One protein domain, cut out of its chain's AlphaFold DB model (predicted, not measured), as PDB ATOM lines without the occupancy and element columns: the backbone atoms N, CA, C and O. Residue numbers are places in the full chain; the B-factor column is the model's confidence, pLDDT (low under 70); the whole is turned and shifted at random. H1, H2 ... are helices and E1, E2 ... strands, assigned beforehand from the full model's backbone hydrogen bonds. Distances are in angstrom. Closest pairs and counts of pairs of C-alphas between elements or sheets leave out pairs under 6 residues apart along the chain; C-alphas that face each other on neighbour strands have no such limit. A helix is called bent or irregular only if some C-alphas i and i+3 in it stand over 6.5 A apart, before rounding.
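What this domain is: This is residues 12 to 136 of the 206 residues of an uncharacterized protein of Nocardioides simplex (UniProt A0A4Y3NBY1). H3 runs through the middle of a cluster of short helices, most of them crossed, with H5, H6, H7 and H8 packed round it and H4 on H5 and H6. From one end of this cluster, beside a tiny two-strand ribbon of E1 and E2, H2 leads away to H1 at one end of the long axis. The printed part has 125 residues, mostly helix, in the order H1 H2 E1 H3 H4 H5 E2 H6 H7 H8; the sheet order is E1 - E2, antiparallel. It is only just compact, close to loose, with a radius of gyration of the C-alphas of 16.0 A, and elongated, spanning 53 by 28 by 24 A.

How they stand to each other: Look first at E1, residues 47 to 49, and E2, residues 91 to 93: they are antiparallel at 141 degrees, with N 48 and O 92 at 2.9 A, within hydrogen-bond range. H6, residues 94 to 107, follows E2 directly. The hub is H3, residues 51 to 62; it touches H6 at a shallow tilt of 29 degrees, the same way, closest at C-alphas 53 and 97, 5.7 A. H5, residues 79 to 88, only just touches H3, with 3 pairs of C-alphas within 8 A, only at their ends; C-alphas 54 and 87 are closest, 5.3 A. H4, residues 67 to 74, touches H6, about perpendicular at 84 degrees, closest at C-alphas 74 and 103, 5.8 A. H7, residues 117 to 126, touches H3 at a steep tilt of 50 degrees, opposite ways, closest at C-alphas 62 and 124, 5.1 A. H8, residues 132 to 135, touches H3, closest at C-alphas 59 and 132, 5.2 A. H2, residues 26 to 41, only just touches H6, with 3 pairs, closest at C-alphas 40 and 94, 6.1 A. H1, residues 12 to 19, touches H2, closest at C-alphas 14 and 28, 4.9 A, and is apart from H3. Every O i to N i+4 pair is within hydrogen-bond range in H1, H2, H3, H4, H6 and H7; H5 has 3 of 6, and H8 is too short for one.

Where its parts are: Find C-alpha 12 at (197.005, 195.946, 158.451), where H1 begins. H2, the longest helix, starts at C-alpha 26, (197.508, 183.052, 153.860), and measures 22.3 A; H6 measures 20.1 A and H3 16.2 A. H5 is irregular: C-alphas 82 and 85 are 7.3 A apart. H8 ends at C-alpha 135, (214.054, 174.308, 149.905).

The domain as a whole: The C-alphas of Thr 20 and Pro 115 are the farthest apart, 53.2 A. The printed part has no cut, and no link is long. Look for pLDDT under 70 at residues 43 to 44; the mean of the printed part is 88.5.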
ATOM      1  N   ALA A  12     198.252 195.490 157.855       84.56
ATOM      2  CA  ALA A  12     197.005 195.946 158.451       84.56
ATOM      3  C   ALA A  12     195.936 194.842 158.425       84.56
ATOM      4  O   ALA A  12     195.192 194.694 159.397       84.56
ATOM      5  N   GLY A  13     195.916 194.023 157.367       85.81
ATOM      6  CA  GLY A  13     195.045 192.855 157.252       85.81
ATOM      7  C   GLY A  13     195.368 191.773 158.278       85.81
ATOM      8  O   GLY A  13     194.468 191.259 158.946       85.81
ATOM      9  N   CYS A  14     196.653 191.470 158.492       84.19
ATOM     10  CA  CYS A  14     197.040 190.514 159.530       84.19
ATOM     11  C   CYS A  14     196.620 190.984 160.934       84.19
ATOM     12  O   CYS A  14     196.142 190.181 161.738       84.19
ATOM     13  N   SER A  15     196.746 192.280 161.227       84.19
ATOM     14  CA  SER A  15     196.273 192.868 162.488       84.19
ATOM     15  C   SER A  15     194.744 192.872 162.601       84.19
ATOM     16  O   SER A  15     194.205 192.693 163.692       84.19
ATOM     17  N   ALA A  16     194.022 193.039 161.490       86.56
ATOM     18  CA  ALA A  16     192.561 192.985 161.468       86.56
ATOM     19  C   ALA A  16     192.018 191.588 161.827       86.56
ATOM     20  O   ALA A  16     191.048 191.484 162.581       86.56
ATOM     21  N   HIS A  17     192.676 190.519 161.371       87.50
ATOM     22  CA  HIS A  17     192.353 189.148 161.780       87.50
ATOM     23  C   HIS A  17     192.514 188.928 163.289       87.50
ATOM     24  O   HIS A  17     191.610 188.404 163.935       87.50
ATOM     25  N   LEU A  18     193.616 189.412 163.874       80.12
ATOM     26  CA  LEU A  18     193.848 189.324 165.321       80.12
ATOM     27  C   LEU A  18     192.762 190.048 166.126       80.12
ATOM     28  O   LEU A  18     192.247 189.492 167.092       80.12
ATOM     29  N   ARG A  19     192.370 191.258 165.706       85.62
ATOM     30  CA  ARG A  19     191.299 192.028 166.367       85.62
ATOM     31  C   ARG A  19     189.946 191.321 166.323       85.62
ATOM     32  O   ARG A  19     189.197 191.375 167.288       85.62
ATOM     33  N   THR A  20     189.657 190.641 165.219       87.62
ATOM     34  CA  THR A  20     188.406 189.890 165.025       87.62
ATOM     35  C   THR A  20     188.478 188.458 165.549       87.62
ATOM     36  O   THR A  20     187.511 187.718 165.414       87.62
ATOM     37  N   LYS A  21     189.613 188.052 166.140       85.12
ATOM     38  CA  LYS A  21     189.881 186.686 166.619       85.12
ATOM     39  C   LYS A  21     189.666 185.606 165.551       85.12
ATOM     40  O   LYS A  21     189.402 184.452 165.873       85.12
ATOM     41  N   THR A  22     189.815 185.966 164.278       86.19
ATOM     42  CA  THR A  22     189.753 185.012 163.170       86.19
ATOM     43  C   THR A  22     191.166 184.581 162.780       86.19
ATOM     44  O   THR A  22     192.083 185.410 162.802       86.19
ATOM     45  N   PRO A  23     191.391 183.308 162.403       83.88
ATOM     46  CA  PRO A  23     192.662 182.900 161.819       83.88
ATOM     47  C   PRO A  23     192.993 183.767 160.599       83.88
ATOM     48  O   PRO A  23     192.138 184.006 159.746       83.88
ATOM     49  N   ALA A  24     194.235 184.248 160.518       84.31
ATOM     50  CA  ALA A  24     194.661 185.042 159.373       84.31
ATOM     51  C   ALA A  24     194.636 184.209 158.084       84.31
ATOM     52  O   ALA A  24     195.073 183.057 158.089       84.31
ATOM     53  N   CYS A  25     194.169 184.791 156.976       88.50
ATOM     54  CA  CYS A  25     194.312 184.162 155.664       88.50
ATOM     55  C   CYS A  25     195.786 184.136 155.224       88.50
ATOM     56  O   CYS A  25     196.623 184.894 155.732       88.50
ATOM     57  N   ASP A  26     196.114 183.287 154.252       86.06
ATOM     58  CA  ASP A  26     197.508 183.052 153.860       86.06
ATOM     59  C   ASP A  26     198.168 184.273 153.221       86.06
ATOM     60  O   ASP A  26     199.334 184.552 153.494       86.06
ATOM     61  N   ALA A  27     197.422 185.079 152.462       84.94
ATOM     62  CA  ALA A  27     197.928 186.346 151.934       84.94
ATOM     63  C   ALA A  27     198.354 187.312 153.058       84.94
ATOM     64  O   ALA A  27     199.444 187.887 153.010       84.94
ATOM     65  N   CYS A  28     197.541 187.453 154.109       86.00
ATOM     66  CA  CYS A  28     197.859 188.307 155.257       86.00
ATOM     67  C   CYS A  28     199.010 187.745 156.109       86.00
ATOM     68  O   CYS A  28     199.845 188.518 156.585       86.00
ATOM     69  N   LYS A  29     199.101 186.414 156.269       83.25
ATOM     70  CA  LYS A  29     200.261 185.762 156.906       83.25
ATOM     71  C   LYS A  29     201.545 186.061 156.130       83.25
ATOM     72  O   LYS A  29     202.512 186.529 156.726       83.25
ATOM     73  N   ARG A  30     201.537 185.869 154.805       81.75
ATOM     74  CA  ARG A  30     202.682 186.161 153.922       81.75
ATOM     75  C   ARG A  30     203.119 187.619 154.011       81.75
ATOM     76  O   ARG A  30     204.310 187.898 154.114       81.75
ATOM     77  N   ALA A  31     202.169 188.553 154.035       82.69
ATOM     78  CA  ALA A  31     202.465 189.971 154.207       82.69
ATOM     79  C   ALA A  31     203.208 190.251 155.518       82.69
ATOM     80  O   ALA A  31     204.275 190.864 155.494       82.69
ATOM     81  N   LYS A  32     202.687 189.739 156.644       81.00
ATOM     82  CA  LYS A  32     203.329 189.850 157.962       81.00
ATOM     83  C   LYS A  32     204.746 189.291 157.963       81.00
ATOM     84  O   LYS A  32     205.650 189.958 158.459       81.00
ATOM     85  N   MET A  33     204.956 188.132 157.349       75.38
ATOM     86  CA  MET A  33     206.280 187.518 157.277       75.38
ATOM     87  C   MET A  33     207.266 188.320 156.424       75.38
ATOM     88  O   MET A  33     208.407 188.491 156.844       75.38
ATOM     89  N   ARG A  34     206.844 188.892 155.284       80.50
ATOM     90  CA  ARG A  34     207.704 189.789 154.484       80.50
ATOM     91  C   ARG A  34     208.177 190.994 155.293       80.50
ATOM     92  O   ARG A  34     209.360 191.321 155.267       80.50
ATOM     93  N   TYR A  35     207.276 191.609 156.051       78.44
ATOM     94  CA  TYR A  35     207.616 192.717 156.943       78.44
ATOM     95  C   TYR A  35     208.539 192.287 158.087       78.44
ATOM     96  O   TYR A  35     209.515 192.976 158.371       78.44
ATOM     97  N   GLU A  36     208.288 191.140 158.725       73.69
ATOM     98  CA  GLU A  36     209.175 190.608 159.769       73.69
ATOM     99  C   GLU A  36     210.564 190.258 159.218       73.69
ATOM    100  O   GLU A  36     211.558 190.582 159.861       73.69
ATOM    101  N   LYS A  37     210.653 189.680 158.014       73.81
ATOM    102  CA  LYS A  37     211.907 189.398 157.296       73.81
ATOM    103  C   LYS A  37     212.666 190.684 156.984       73.81
ATOM    104  O   LYS A  37     213.846 190.786 157.303       73.81
ATOM    105  N   GLN A  38     211.990 191.696 156.441       75.94
ATOM    106  CA  GLN A  38     212.590 193.013 156.215       75.94
ATOM    107  C   GLN A  38     213.074 193.645 157.527       75.94
ATOM    108  O   GLN A  38     214.199 194.126 157.589       75.94
ATOM    109  N   ARG A  39     212.293 193.571 158.612       71.00
ATOM    110  CA  ARG A  39     212.706 194.072 159.935       71.00
ATOM    111  C   ARG A  39     213.840 193.281 160.573       71.00
ATOM    112  O   ARG A  39     214.649 193.859 161.294       71.00
ATOM    113  N   LEU A  40     213.890 191.970 160.350       70.69
ATOM    114  CA  LEU A  40     214.977 191.104 160.792       70.69
ATOM    115  C   LEU A  40     216.291 191.542 160.143       70.69
ATOM    116  O   LEU A  40     217.291 191.686 160.853       70.69
ATOM    117  N   LEU A  41     216.256 191.771 158.825       70.31
ATOM    118  CA  LEU A  41     217.382 192.248 158.021       70.31
ATOM    119  C   LEU A  41     217.778 193.684 158.391       70.31
ATOM    120  O   LEU A  41     218.961 193.961 158.545       70.31
ATOM    121  N   ALA A  42     216.803 194.561 158.632       73.00
ATOM    122  CA  ALA A  42     217.016 195.951 159.038       73.00
ATOM    123  C   ALA A  42     217.342 196.132 160.537       73.00
ATOM    124  O   ALA A  42     217.397 197.255 161.026       73.00
ATOM    125  N   GLY A  43     217.495 195.051 161.310       67.06
ATOM    126  CA  GLY A  43     217.843 195.111 162.738       67.06
ATOM    127  C   GLY A  43     216.729 195.581 163.692       67.06
ATOM    128  O   GLY A  43     216.891 195.451 164.900       67.06
ATOM    129  N   GLY A  44     215.579 196.045 163.191       68.12
ATOM    130  CA  GLY A  44     214.514 196.673 163.991       68.12
ATOM    131  C   GLY A  44     213.508 195.733 164.676       68.12
ATOM    132  O   GLY A  44     212.545 196.209 165.278       68.12
ATOM    133  N   ALA A  45     213.639 194.408 164.565       73.38
ATOM    134  CA  ALA A  45     212.805 193.439 165.296       73.38
ATOM    135  C   ALA A  45     213.568 192.820 166.476       73.38
ATOM    136  O   ALA A  45     214.716 192.411 166.325       73.38
ATOM    137  N   THR A  46     212.912 192.687 167.634       83.50
ATOM    138  CA  THR A  46     213.455 191.970 168.804       83.50
ATOM    139  C   THR A  46     213.096 190.485 168.781       83.50
ATOM    140  O   THR A  46     213.885 189.643 169.214       83.50
ATOM    141  N   LYS A  47     211.928 190.143 168.224       87.50
ATOM    142  CA  LYS A  47     211.403 188.780 168.105       87.50
ATOM    143  C   LYS A  47     210.833 188.519 166.711       87.50
ATOM    144  O   LYS A  47     210.290 189.432 166.096       87.50
ATOM    145  N   VAL A  48     210.944 187.277 166.248       87.25
ATOM    146  CA  VAL A  48     210.438 186.794 164.949       87.25
ATOM    147  C   VAL A  48     209.874 185.383 165.080       87.25
ATOM    148  O   VAL A  48     210.199 184.665 166.033       87.25
ATOM    149  N   ALA A  49     209.042 184.965 164.129       87.94
ATOM    150  CA  ALA A  49     208.530 183.603 164.095       87.94
ATOM    151  C   ALA A  49     209.656 182.553 163.947       87.94
ATOM    152  O   ALA A  49     210.641 182.744 163.236       87.94
ATOM    153  N   ALA A  50     209.513 181.415 164.629       90.62
ATOM    154  CA  ALA A  50     210.582 180.421 164.747       90.62
ATOM    155  C   ALA A  50     210.671 179.430 163.573       90.62
ATOM    156  O   ALA A  50     211.685 178.746 163.432       90.62
ATOM    157  N   HIS A  51     209.626 179.307 162.748       90.31
ATOM    158  CA  HIS A  51     209.500 178.224 161.764       90.31
ATOM    159  C   HIS A  51     210.650 178.200 160.752       90.31
ATOM    160  O   HIS A  51     211.216 177.135 160.516       90.31
ATOM    161  N   GLY A  52     211.080 179.349 160.226       91.06
ATOM    162  CA  GLY A  52     212.194 179.371 159.283       91.06
ATOM    163  C   GLY A  52     213.543 179.105 159.936       91.06
ATOM    164  O   GLY A  52     214.417 178.499 159.324       91.06
ATOM    165  N   THR A  53     213.719 179.462 161.208       94.25
ATOM    166  CA  THR A  53     214.916 179.067 161.971       94.25
ATOM    167  C   THR A  53     214.929 177.563 162.225       94.25
ATOM    168  O   THR A  53     215.943 176.902 162.003       94.25
ATOM    169  N   ARG A  54     213.785 176.996 162.621       95.44
ATOM    170  CA  ARG A  54     213.609 175.554 162.812       95.44
ATOM    171  C   ARG A  54     213.907 174.783 161.525       95.44
ATOM    172  O   ARG A  54     214.694 173.841 161.577       95.44
ATOM    173  N   ARG A  55     213.347 175.204 160.385       96.69
ATOM    174  CA  ARG A  55     213.573 174.579 159.069       96.69
ATOM    175  C   ARG A  55     215.042 174.628 158.651       96.69
ATOM    176  O   ARG A  55     215.575 173.598 158.259       96.69
ATOM    177  N   ARG A  56     215.729 175.762 158.833       97.38
ATOM    178  CA  ARG A  56     217.175 175.886 158.561       97.38
ATOM    179  C   ARG A  56     218.008 174.924 159.403       97.38
ATOM    180  O   ARG A  56     218.854 174.220 158.861       97.38
ATOM    181  N   ILE A  57     217.738 174.836 160.709       96.94
ATOM    182  CA  ILE A  57     218.417 173.869 161.586       96.94
ATOM    183  C   ILE A  57     218.154 172.447 161.084       96.94
ATOM    184  O   ILE A  57     219.095 171.694 160.867       96.94
ATOM    185  N   GLN A  58     216.890 172.080 160.860       96.88
ATOM    186  CA  GLN A  58     216.496 170.750 160.383       96.88
ATOM    187  C   GLN A  58     217.151 170.385 159.044       96.88
ATOM    188  O   GLN A  58     217.614 169.256 158.890       96.88
ATOM    189  N   ALA A  59     217.255 171.339 158.119       97.50
ATOM    190  CA  ALA A  59     217.901 171.150 156.829       97.50
ATOM    191  C   ALA A  59     219.402 170.871 156.972       97.50
ATOM    192  O   ALA A  59     219.902 169.904 156.403       97.50
ATOM    193  N   LEU A  60     220.118 171.619 157.816       97.75
ATOM    194  CA  LEU A  60     221.526 171.315 158.107       97.75
ATOM    195  C   LEU A  60     221.686 169.954 158.791       97.75
ATOM    196  O   LEU A  60     222.621 169.206 158.513       97.75
ATOM    197  N   ARG A  61     220.738 169.567 159.648       96.94
ATOM    198  CA  ARG A  61     220.732 168.219 160.225       96.94
ATOM    199  C   ARG A  61     220.514 167.131 159.175       96.94
ATOM    200  O   ARG A  61     221.072 166.045 159.317       96.94
ATOM    201  N   ALA A  62     219.754 167.421 158.121       97.00
ATOM    202  CA  ALA A  62     219.581 166.543 156.969       97.00
ATOM    203  C   ALA A  62     220.824 166.464 156.059       97.00
ATOM    204  O   ALA A  62     220.937 165.503 155.306       97.00
ATOM    205  N   LEU A  63     221.790 167.381 156.198       96.12
ATOM    206  CA  LEU A  63     223.148 167.246 155.643       96.12
ATOM    207  C   LEU A  63     224.107 166.456 156.545       96.12
ATOM    208  O   LEU A  63     225.260 166.233 156.184       96.12
ATOM    209  N   GLY A  64     223.646 166.020 157.719       96.69
ATOM    210  CA  GLY A  64     224.431 165.213 158.648       96.69
ATOM    211  C   GLY A  64     225.075 165.993 159.791       96.69
ATOM    212  O   GLY A  64     225.721 165.365 160.629       96.69
ATOM    213  N   TYR A  65     224.861 167.309 159.897       97.06
ATOM    214  CA  TYR A  65     225.383 168.092 161.016       97.06
ATOM    215  C   TYR A  65     224.665 167.762 162.334       97.06
ATOM    216  O   TYR A  65     223.439 167.604 162.420       97.06
ATOM    217  N   SER A  66     225.442 167.684 163.404       94.75
ATOM    218  CA  SER A  66     224.962 167.644 164.778       94.75
ATOM    219  C   SER A  66     224.683 169.055 165.295       94.75
ATOM    220  O   SER A  66     225.281 170.033 164.859       94.75
ATOM    221  N   LEU A  67     223.815 169.171 166.303       94.12
ATOM    222  CA  LEU A  67     223.585 170.457 166.971       94.12
ATOM    223  C   LEU A  67     224.860 171.017 167.620       94.12
ATOM    224  O   LEU A  67     224.964 172.223 167.791       94.12
ATOM    225  N   ARG A  68     225.824 170.159 167.975       93.50
ATOM    226  CA  ARG A  68     227.111 170.589 168.525       93.50
ATOM    227  C   ARG A  68     227.955 171.307 167.475       93.50
ATOM    228  O   ARG A  68     228.370 172.427 167.729       93.50
ATOM    229  N   GLU A  69     228.112 170.722 166.294       94.69
ATOM    230  CA  GLU A  69     228.857 171.354 165.195       94.69
ATOM    231  C   GLU A  69     228.199 172.673 164.768       94.69
ATOM    232  O   GLU A  69     228.877 173.673 164.565       94.69
ATOM    233  N   LEU A  70     226.860 172.722 164.712       95.56
ATOM    234  CA  LEU A  70     226.147 173.972 164.425       95.56
ATOM    235  C   LEU A  70     226.379 175.037 165.508       95.56
ATOM    236  O   LEU A  70     226.483 176.222 165.188       95.56
ATOM    237  N   ALA A  71     226.455 174.623 166.777       94.56
ATOM    238  CA  ALA A  71     226.750 175.516 167.892       94.56
ATOM    239  C   ALA A  71     228.161 176.098 167.760       94.56
ATOM    240  O   ALA A  71     228.329 177.309 167.854       94.56
ATOM    241  N   GLU A  72     229.143 175.242 167.484       93.62
ATOM    242  CA  GLU A  72     230.548 175.609 167.310       93.62
ATOM    243  C   GLU A  72     230.724 176.568 166.122       93.62
ATOM    244  O   GLU A  72     231.257 177.662 166.296       93.62
ATOM    245  N   VAL A  73     230.176 176.235 164.946       93.81
ATOM    246  CA  VAL A  73     230.255 177.092 163.744       93.81
ATOM    247  C   VAL A  73     229.580 178.442 163.963       93.81
ATOM    248  O   VAL A  73     230.044 179.464 163.455       93.81
ATOM    249  N   GLY A  74     228.477 178.468 164.708       90.88
ATOM    250  CA  GLY A  74     227.819 179.720 165.041       90.88
ATOM    251  C   GLY A  74     228.444 180.464 166.212       90.88
ATOM    252  O   GLY A  74     228.080 181.617 166.402       90.88
ATOM    253  N   GLY A  75     229.362 179.866 166.979       92.31
ATOM    254  CA  GLY A  75     230.028 180.450 168.151       92.31
ATOM    255  C   GLY A  75     229.204 180.428 169.449       92.31
ATOM    256  O   GLY A  75     229.394 181.280 170.319       92.31
ATOM    257  N   TRP A  76     228.206 179.554 169.561       93.69
ATOM    258  CA  TRP A  76     227.457 179.375 170.805       93.69
ATOM    259  C   TRP A  76     228.250 178.499 171.778       93.69
ATOM    260  O   TRP A  76     228.729 177.436 171.399       93.69
ATOM    261  N   GLY A  77     228.297 178.882 173.058       87.31
ATOM    262  CA  GLY A  77     228.970 178.081 174.092       87.31
ATOM    263  C   GLY A  77     228.272 176.753 174.421       87.31
ATOM    264  O   GLY A  77     228.878 175.862 175.003       87.31
ATOM    265  N   SER A  78     226.997 176.591 174.053       88.31
ATOM    266  CA  SER A  78     226.252 175.351 174.282       88.31
ATOM    267  C   SER A  78     225.182 175.125 173.222       88.31
ATOM    268  O   SER A  78     224.285 175.947 173.032       88.31
ATOM    269  N   ALA A  79     225.222 173.951 172.591       84.38
ATOM    270  CA  ALA A  79     224.199 173.502 171.649       84.38
ATOM    271  C   ALA A  79     222.819 173.348 172.298       84.38
ATOM    272  O   ALA A  79     221.798 173.640 171.676       84.38
ATOM    273  N   HIS A  80     222.780 172.891 173.554       79.12
ATOM    274  CA  HIS A  80     221.522 172.716 174.275       79.12
ATOM    275  C   HIS A  80     220.842 174.067 174.499       79.12
ATOM    276  O   HIS A  80     219.668 174.226 174.164       79.12
ATOM    277  N   ALA A  81     221.600 175.053 174.986       75.25
ATOM    278  CA  ALA A  81     221.100 176.408 175.180       75.25
ATOM    279  C   ALA A  81     220.703 177.061 173.844       75.25
ATOM    280  O   ALA A  81     219.645 177.679 173.753       75.25
ATOM    281  N   ALA A  82     221.507 176.866 172.792       79.94
ATOM    282  CA  ALA A  82     221.286 177.481 171.487       79.94
ATOM    283  C   ALA A  82     220.039 176.956 170.759       79.94
ATOM    284  O   ALA A  82     219.332 177.734 170.123       79.94
ATOM    285  N   PHE A  83     219.755 175.647 170.832       88.00
ATOM    286  CA  PHE A  83     218.784 175.017 169.927       88.00
ATOM    287  C   PHE A  83     217.555 174.404 170.599       88.00
ATOM    288  O   PHE A  83     216.570 174.163 169.901       88.00
ATOM    289  N   LYS A  84     217.538 174.205 171.928       83.94
ATOM    290  CA  LYS A  84     216.348 173.677 172.628       83.94
ATOM    291  C   LYS A  84     215.119 174.545 172.376       83.94
ATOM    292  O   LYS A  84     214.072 174.025 172.007       83.94
ATOM    293  N   TYR A  85     215.254 175.858 172.554       82.94
ATOM    294  CA  TYR A  85     214.131 176.784 172.438       82.94
ATOM    295  C   TYR A  85     213.687 177.015 170.978       82.94
ATOM    296  O   TYR A  85     212.502 176.826 170.700       82.94
ATOM    297  N   PRO A  86     214.580 177.308 170.006       85.75
ATOM    298  CA  PRO A  86     214.166 177.501 168.611       85.75
ATOM    299  C   PRO A  86     213.474 176.298 167.967       85.75
ATOM    300  O   PRO A  86     212.625 176.463 167.091       85.75
ATOM    301  N   LEU A  87     213.800 175.079 168.403       88.69
ATOM    302  CA  LEU A  87     213.184 173.872 167.860       88.69
ATOM    303  C   LEU A  87     211.733 173.667 168.313       88.69
ATOM    304  O   LEU A  87     211.002 172.996 167.592       88.69
ATOM    305  N   ILE A  88     211.279 174.279 169.413       88.12
ATOM    306  CA  ILE A  88     209.927 174.059 169.971       88.12
ATOM    307  C   ILE A  88     209.063 175.325 170.046       88.12
ATOM    308  O   ILE A  88     207.843 175.234 169.995       88.12
ATOM    309  N   ALA A  89     209.669 176.509 170.145       86.81
ATOM    310  CA  ALA A  89     208.939 177.758 170.347       86.81
ATOM    311  C   ALA A  89     208.223 178.240 169.075       86.81
ATOM    312  O   ALA A  89     208.658 177.959 167.962       86.81
ATOM    313  N   ASN A  90     207.160 179.034 169.214       86.56
ATOM    314  CA  ASN A  90     206.529 179.711 168.069       86.56
ATOM    315  C   ASN A  90     207.291 180.971 167.638       86.56
ATOM    316  O   ASN A  90     207.272 181.339 166.463       86.56
ATOM    317  N   THR A  91     208.009 181.591 168.575       89.19
ATOM    318  CA  THR A  91     208.711 182.863 168.394       89.19
ATOM    319  C   THR A  91     210.077 182.788 169.068       89.19
ATOM    320  O   THR A  91     210.201 182.202 170.141       89.19
ATOM    321  N   ILE A  92     211.098 183.394 168.467       90.88
ATOM    322  CA  ILE A  92     212.472 183.469 168.990       90.88
ATOM    323  C   ILE A  92     213.011 184.893 168.903       90.88
ATOM    324  O   ILE A  92     212.394 185.756 168.279       90.88
ATOM    325  N   THR A  93     214.173 185.149 169.506       90.06
ATOM    326  CA  THR A  93     214.856 186.433 169.326       90.06
ATOM    327  C   THR A  93     215.340 186.587 167.884       90.06
ATOM    328  O   THR A  93     215.822 185.633 167.264       90.06
ATOM    329  N   ALA A  94     215.239 187.803 167.354       88.62
ATOM    330  CA  ALA A  94     215.722 188.127 166.015       88.62
ATOM    331  C   ALA A  94     217.232 187.869 165.873       88.62
ATOM    332  O   ALA A  94     217.699 187.436 164.826       88.62
ATOM    333  N   GLU A  95     218.000 188.060 166.947       88.38
ATOM    334  CA  GLU A  95     219.426 187.737 166.973       88.38
ATOM    335  C   GLU A  95     219.701 186.247 166.746       88.38
ATOM    336  O   GLU A  95     220.528 185.900 165.902       88.38
ATOM    337  N   THR A  96     218.959 185.364 167.422       90.56
ATOM    338  CA  THR A  96     219.084 183.912 167.221       90.56
ATOM    339  C   THR A  96     218.763 183.540 165.776       90.56
ATOM    340  O   THR A  96     219.517 182.788 165.158       90.56
ATOM    341  N   ALA A  97     217.694 184.113 165.211       90.88
ATOM    342  CA  ALA A  97     217.311 183.889 163.819       90.88
ATOM    343  C   ALA A  97     218.414 184.323 162.835       90.88
ATOM    344  O   ALA A  97     218.800 183.542 161.965       90.88
ATOM    345  N   ARG A  98     218.989 185.527 163.004       90.12
ATOM    346  CA  ARG A  98     220.108 186.015 162.170       90.12
ATOM    347  C   ARG A  98     221.333 185.115 162.281       90.12
ATOM    348  O   ARG A  98     221.988 184.836 161.282       90.12
ATOM    349  N   ARG A  99     221.663 184.665 163.490       92.25
ATOM    350  CA  ARG A  99     222.842 183.830 163.731       92.25
ATOM    351  C   ARG A  99     222.691 182.446 163.101       92.25
ATOM    352  O   ARG A  99     223.611 181.987 162.432       92.25
ATOM    353  N   VAL A 100     221.515 181.826 163.216       94.06
ATOM    354  CA  VAL A 100     221.205 180.574 162.506       94.06
ATOM    355  C   VAL A 100     221.218 180.772 160.992       94.06
ATOM    356  O   VAL A 100     221.763 179.926 160.292       94.06
ATOM    357  N   LEU A 101     220.681 181.884 160.480       93.00
ATOM    358  CA  LEU A 101     220.739 182.204 159.051       93.00
ATOM    359  C   LEU A 101     222.188 182.276 158.544       93.00
ATOM    360  O   LEU A 101     222.494 181.695 157.509       93.00
ATOM    361  N   LYS A 102     223.097 182.911 159.295       92.94
ATOM    362  CA  LYS A 102     224.530 182.947 158.955       92.94
ATOM    363  C   LYS A 102     225.143 181.545 158.886       92.94
ATOM    364  O   LYS A 102     225.854 181.240 157.933       92.94
ATOM    365  N   VAL A 103     224.847 180.685 159.864       96.25
ATOM    366  CA  VAL A 103     225.325 179.288 159.868       96.25
ATOM    367  C   VAL A 103     224.750 178.503 158.691       96.25
ATOM    368  O   VAL A 103     225.480 177.777 158.023       96.25
ATOM    369  N   TYR A 104     223.463 178.680 158.398       96.12
ATOM    370  CA  TYR A 104     222.806 178.046 157.261       96.12
ATOM    371  C   TYR A 104     223.439 178.452 155.930       96.12
ATOM    372  O   TYR A 104     223.821 177.582 155.154       96.12
ATOM    373  N   ASN A 105     223.640 179.748 155.693       92.75
ATOM    374  CA  ASN A 105     224.269 180.229 154.461       92.75
ATOM    375  C   ASN A 105     225.687 179.669 154.285       92.75
ATOM    376  O   ASN A 105     226.084 179.354 153.173       92.75
ATOM    377  N   ARG A 106     226.430 179.492 155.383       95.06
ATOM    378  CA  ARG A 106     227.787 178.935 155.347       95.06
ATOM    379  C   ARG A 106     227.829 177.440 155.016       95.06
ATOM    380  O   ARG A 106     228.795 176.993 154.411       95.06
ATOM    381  N   LEU A 107     226.843 176.667 155.473       95.56
ATOM    382  CA  LEU A 107     226.902 175.199 155.467       95.56
ATOM    383  C   LEU A 107     225.915 174.529 154.501       95.56
ATOM    384  O   LEU A 107     226.011 173.330 154.271       95.56
ATOM    385  N   SER A 108     224.948 175.266 153.952       94.44
ATOM    386  CA  SER A 108     223.831 174.701 153.174       94.44
ATOM    387  C   SER A 108     224.239 173.956 151.899       94.44
ATOM    388  O   SER A 108     223.476 173.104 151.451       94.44
ATOM    389  N   MET A 109     225.437 174.214 151.369       91.56
ATOM    390  CA  MET A 109     225.991 173.544 150.183       91.56
ATOM    391  C   MET A 109     227.077 172.513 150.509       91.56
ATOM    392  O   MET A 109     227.684 171.945 149.605       91.56
ATOM    393  N   THR A 110     227.317 172.243 151.793       93.62
ATOM    394  CA  THR A 110     228.421 171.392 152.239       93.62
ATOM    395  C   THR A 110     227.880 170.262 153.107       93.62
ATOM    396  O   THR A 110     227.386 170.517 154.202       93.62
ATOM    397  N   PRO A 111     227.949 168.998 152.664       92.69
ATOM    398  CA  PRO A 111     227.629 167.867 153.524       92.69
ATOM    399  C   PRO A 111     228.556 167.806 154.743       92.69
ATOM    400  O   PRO A 111     229.750 168.100 154.652       92.69
ATOM    401  N   ALA A 112     228.021 167.383 155.887       94.62
ATOM    402  CA  ALA A 112     228.851 167.127 157.055       94.62
ATOM    403  C   ALA A 112     229.777 165.928 156.805       94.62
ATOM    404  O   ALA A 112     229.405 164.966 156.128       94.62
ATOM    405  N   SER A 113     230.960 165.954 157.413       91.12
ATOM    406  CA  SER A 113     231.923 164.853 157.399       91.12
ATOM    407  C   SER A 113     232.160 164.321 158.817       91.12
ATOM    408  O   SER A 113     231.862 164.981 159.810       91.12
ATOM    409  N   GLY A 114     232.656 163.085 158.926       89.94
ATOM    410  CA  GLY A 114     233.043 162.484 160.203       89.94
ATOM    411  C   GLY A 114     232.144 161.342 160.703       89.94
ATOM    412  O   GLY A 114     231.134 160.980 160.093       89.94
ATOM    413  N   PRO A 115     232.498 160.741 161.853       86.12
ATOM    414  CA  PRO A 115     231.986 159.430 162.270       86.12
ATOM    415  C   PRO A 115     230.495 159.421 162.643       86.12
ATOM    416  O   PRO A 115     229.865 158.366 162.695       86.12
ATOM    417  N   ARG A 116     229.896 160.588 162.917       88.31
ATOM    418  CA  ARG A 116     228.496 160.701 163.373       88.31
ATOM    419  C   ARG A 116     227.504 161.017 162.252       88.31
ATOM    420  O   ARG A 116     226.296 160.938 162.494       88.31
ATOM    421  N   VAL A 117     227.980 161.295 161.036       92.88
ATOM    422  CA  VAL A 117     227.149 161.691 159.883       92.88
ATOM    423  C   VAL A 117     226.048 160.668 159.618       92.88
ATOM    424  O   VAL A 117     224.870 161.021 159.601       92.88
ATOM    425  N   GLY A 118     226.388 159.377 159.540       90.75
ATOM    426  CA  GLY A 118     225.403 158.321 159.282       90.75
ATOM    427  C   GLY A 118     224.270 158.273 160.317       90.75
ATOM    428  O   GLY A 118     223.105 158.084 159.963       90.75
ATOM    429  N   ARG A 119     224.577 158.512 161.600       93.81
ATOM    430  CA  ARG A 119     223.565 158.594 162.668       93.81
ATOM    431  C   ARG A 119     222.666 159.819 162.490       93.81
ATOM    432  O   ARG A 119     221.451 159.702 162.654       93.81
ATOM    433  N   ASN A 120     223.243 160.973 162.166       92.81
ATOM    434  CA  ASN A 120     222.499 162.220 161.988       92.81
ATOM    435  C   ASN A 120     221.570 162.155 160.768       92.81
ATOM    436  O   ASN A 120     220.401 162.519 160.888       92.81
ATOM    437  N   LEU A 121     222.037 161.583 159.655       91.94
ATOM    438  CA  LEU A 121     221.224 161.354 158.458       91.94
ATOM    439  C   LEU A 121     220.043 160.413 158.733       91.94
ATOM    440  O   LEU A 121     218.914 160.711 158.348       91.94
ATOM    441  N   ARG A 122     220.263 159.302 159.454       92.19
ATOM    442  CA  ARG A 122     219.166 158.402 159.869       92.19
ATOM    443  C   ARG A 122     218.130 159.124 160.727       92.19
ATOM    444  O   ARG A 122     216.932 158.939 160.531       92.19
ATOM    445  N   LEU A 123     218.581 159.964 161.655       93.38
ATOM    446  CA  LEU A 123     217.690 160.753 162.497       93.38
ATOM    447  C   LEU A 123     216.902 161.791 161.687       93.38
ATOM    448  O   LEU A 123     215.711 161.958 161.933       93.38
ATOM    449  N   ALA A 124     217.526 162.460 160.719       94.00
ATOM    450  CA  ALA A 124     216.838 163.400 159.839       94.00
ATOM    451  C   ALA A 124     215.753 162.708 159.004       94.00
ATOM    452  O   ALA A 124     214.613 163.169 158.994       94.00
ATOM    453  N   ARG A 125     216.071 161.547 158.410       92.00
ATOM    454  CA  ARG A 125     215.108 160.715 157.667       92.00
ATOM    455  C   ARG A 125     213.926 160.296 158.536       92.00
ATOM    456  O   ARG A 125     212.786 160.488 158.134       92.00
ATOM    457  N   ARG A 126     214.190 159.802 159.752       91.44
ATOM    458  CA  ARG A 126     213.140 159.395 160.704       91.44
ATOM    459  C   ARG A 126     212.186 160.537 161.057       91.44
ATOM    460  O   ARG A 126     211.010 160.292 161.276       91.44
ATOM    461  N   ASN A 127     212.687 161.769 161.135       91.75
ATOM    462  CA  ASN A 127     211.866 162.946 161.429       91.75
ATOM    463  C   ASN A 127     211.334 163.654 160.165       91.75
ATOM    464  O   ASN A 127     210.744 164.726 160.282       91.75
ATOM    465  N   GLY A 128     211.574 163.112 158.966       92.88
ATOM    466  CA  GLY A 128     211.108 163.700 157.707       92.88
ATOM    467  C   GLY A 128     211.714 165.067 157.368       92.88
ATOM    468  O   GLY A 128     211.101 165.835 156.616       92.88
ATOM    469  N   TRP A 129     212.888 165.396 157.918       94.94
ATOM    470  CA  TRP A 129     213.551 166.679 157.676       94.94
ATOM    471  C   TRP A 129     214.145 166.733 156.273       94.94
ATOM    472  O   TRP A 129     214.927 165.865 155.887       94.94
ATOM    473  N   ALA A 130     213.767 167.767 155.527       95.19
ATOM    474  CA  ALA A 130     214.213 167.971 154.158       95.19
ATOM    475  C   ALA A 130     215.574 168.696 154.115       95.19
ATOM    476  O   ALA A 130     215.766 169.633 154.897       95.19
ATOM    477  N   PRO A 131     216.509 168.282 153.236       95.31
ATOM    478  CA  PRO A 131     217.816 168.925 153.069       95.31
ATOM    479  C   PRO A 131     217.696 170.312 152.415       95.31
ATOM    480  O   PRO A 131     216.642 170.623 151.867       95.31
ATOM    481  N   PRO A 132     218.753 171.150 152.428       95.31
ATOM    482  CA  PRO A 132     218.715 172.506 151.872       95.31
ATOM    483  C   PRO A 132     218.237 172.588 150.425       95.31
ATOM    484  O   PRO A 132     217.404 173.435 150.135       95.31
ATOM    485  N   LEU A 133     218.678 171.670 149.561       88.69
ATOM    486  CA  LEU A 133     218.291 171.650 148.147       88.69
ATOM    487  C   LEU A 133     216.774 171.495 147.946       88.69
ATOM    488  O   LEU A 133     216.198 172.074 147.038       88.69
ATOM    489  N   ALA A 134     216.090 170.790 148.850       91.06
ATOM    490  CA  ALA A 134     214.635 170.654 148.806       91.06
ATOM    491  C   ALA A 134     213.888 171.958 149.150       91.06
ATOM    492  O   ALA A 134     212.670 172.020 149.034       91.06
ATOM    493  N   TRP A 135     214.595 172.984 149.612       90.56
ATOM    494  CA  TRP A 135     214.054 174.308 149.905       90.56
ATOM    495  C   TRP A 135     214.561 175.374 148.930       90.56
ATOM    496  O   TRP A 135     214.295 176.558 149.134       90.56
ATOM    497  N   GLU A 136     215.313 174.986 147.900       85.62
ATOM    498  CA  GLU A 136     215.796 175.918 146.890       85.62
ATOM    499  C   GLU A 136     214.615 176.623 146.207       85.62
ATOM    500  O   GLU A 136     213.612 176.002 145.862       85.62
TER     501      GLU A 136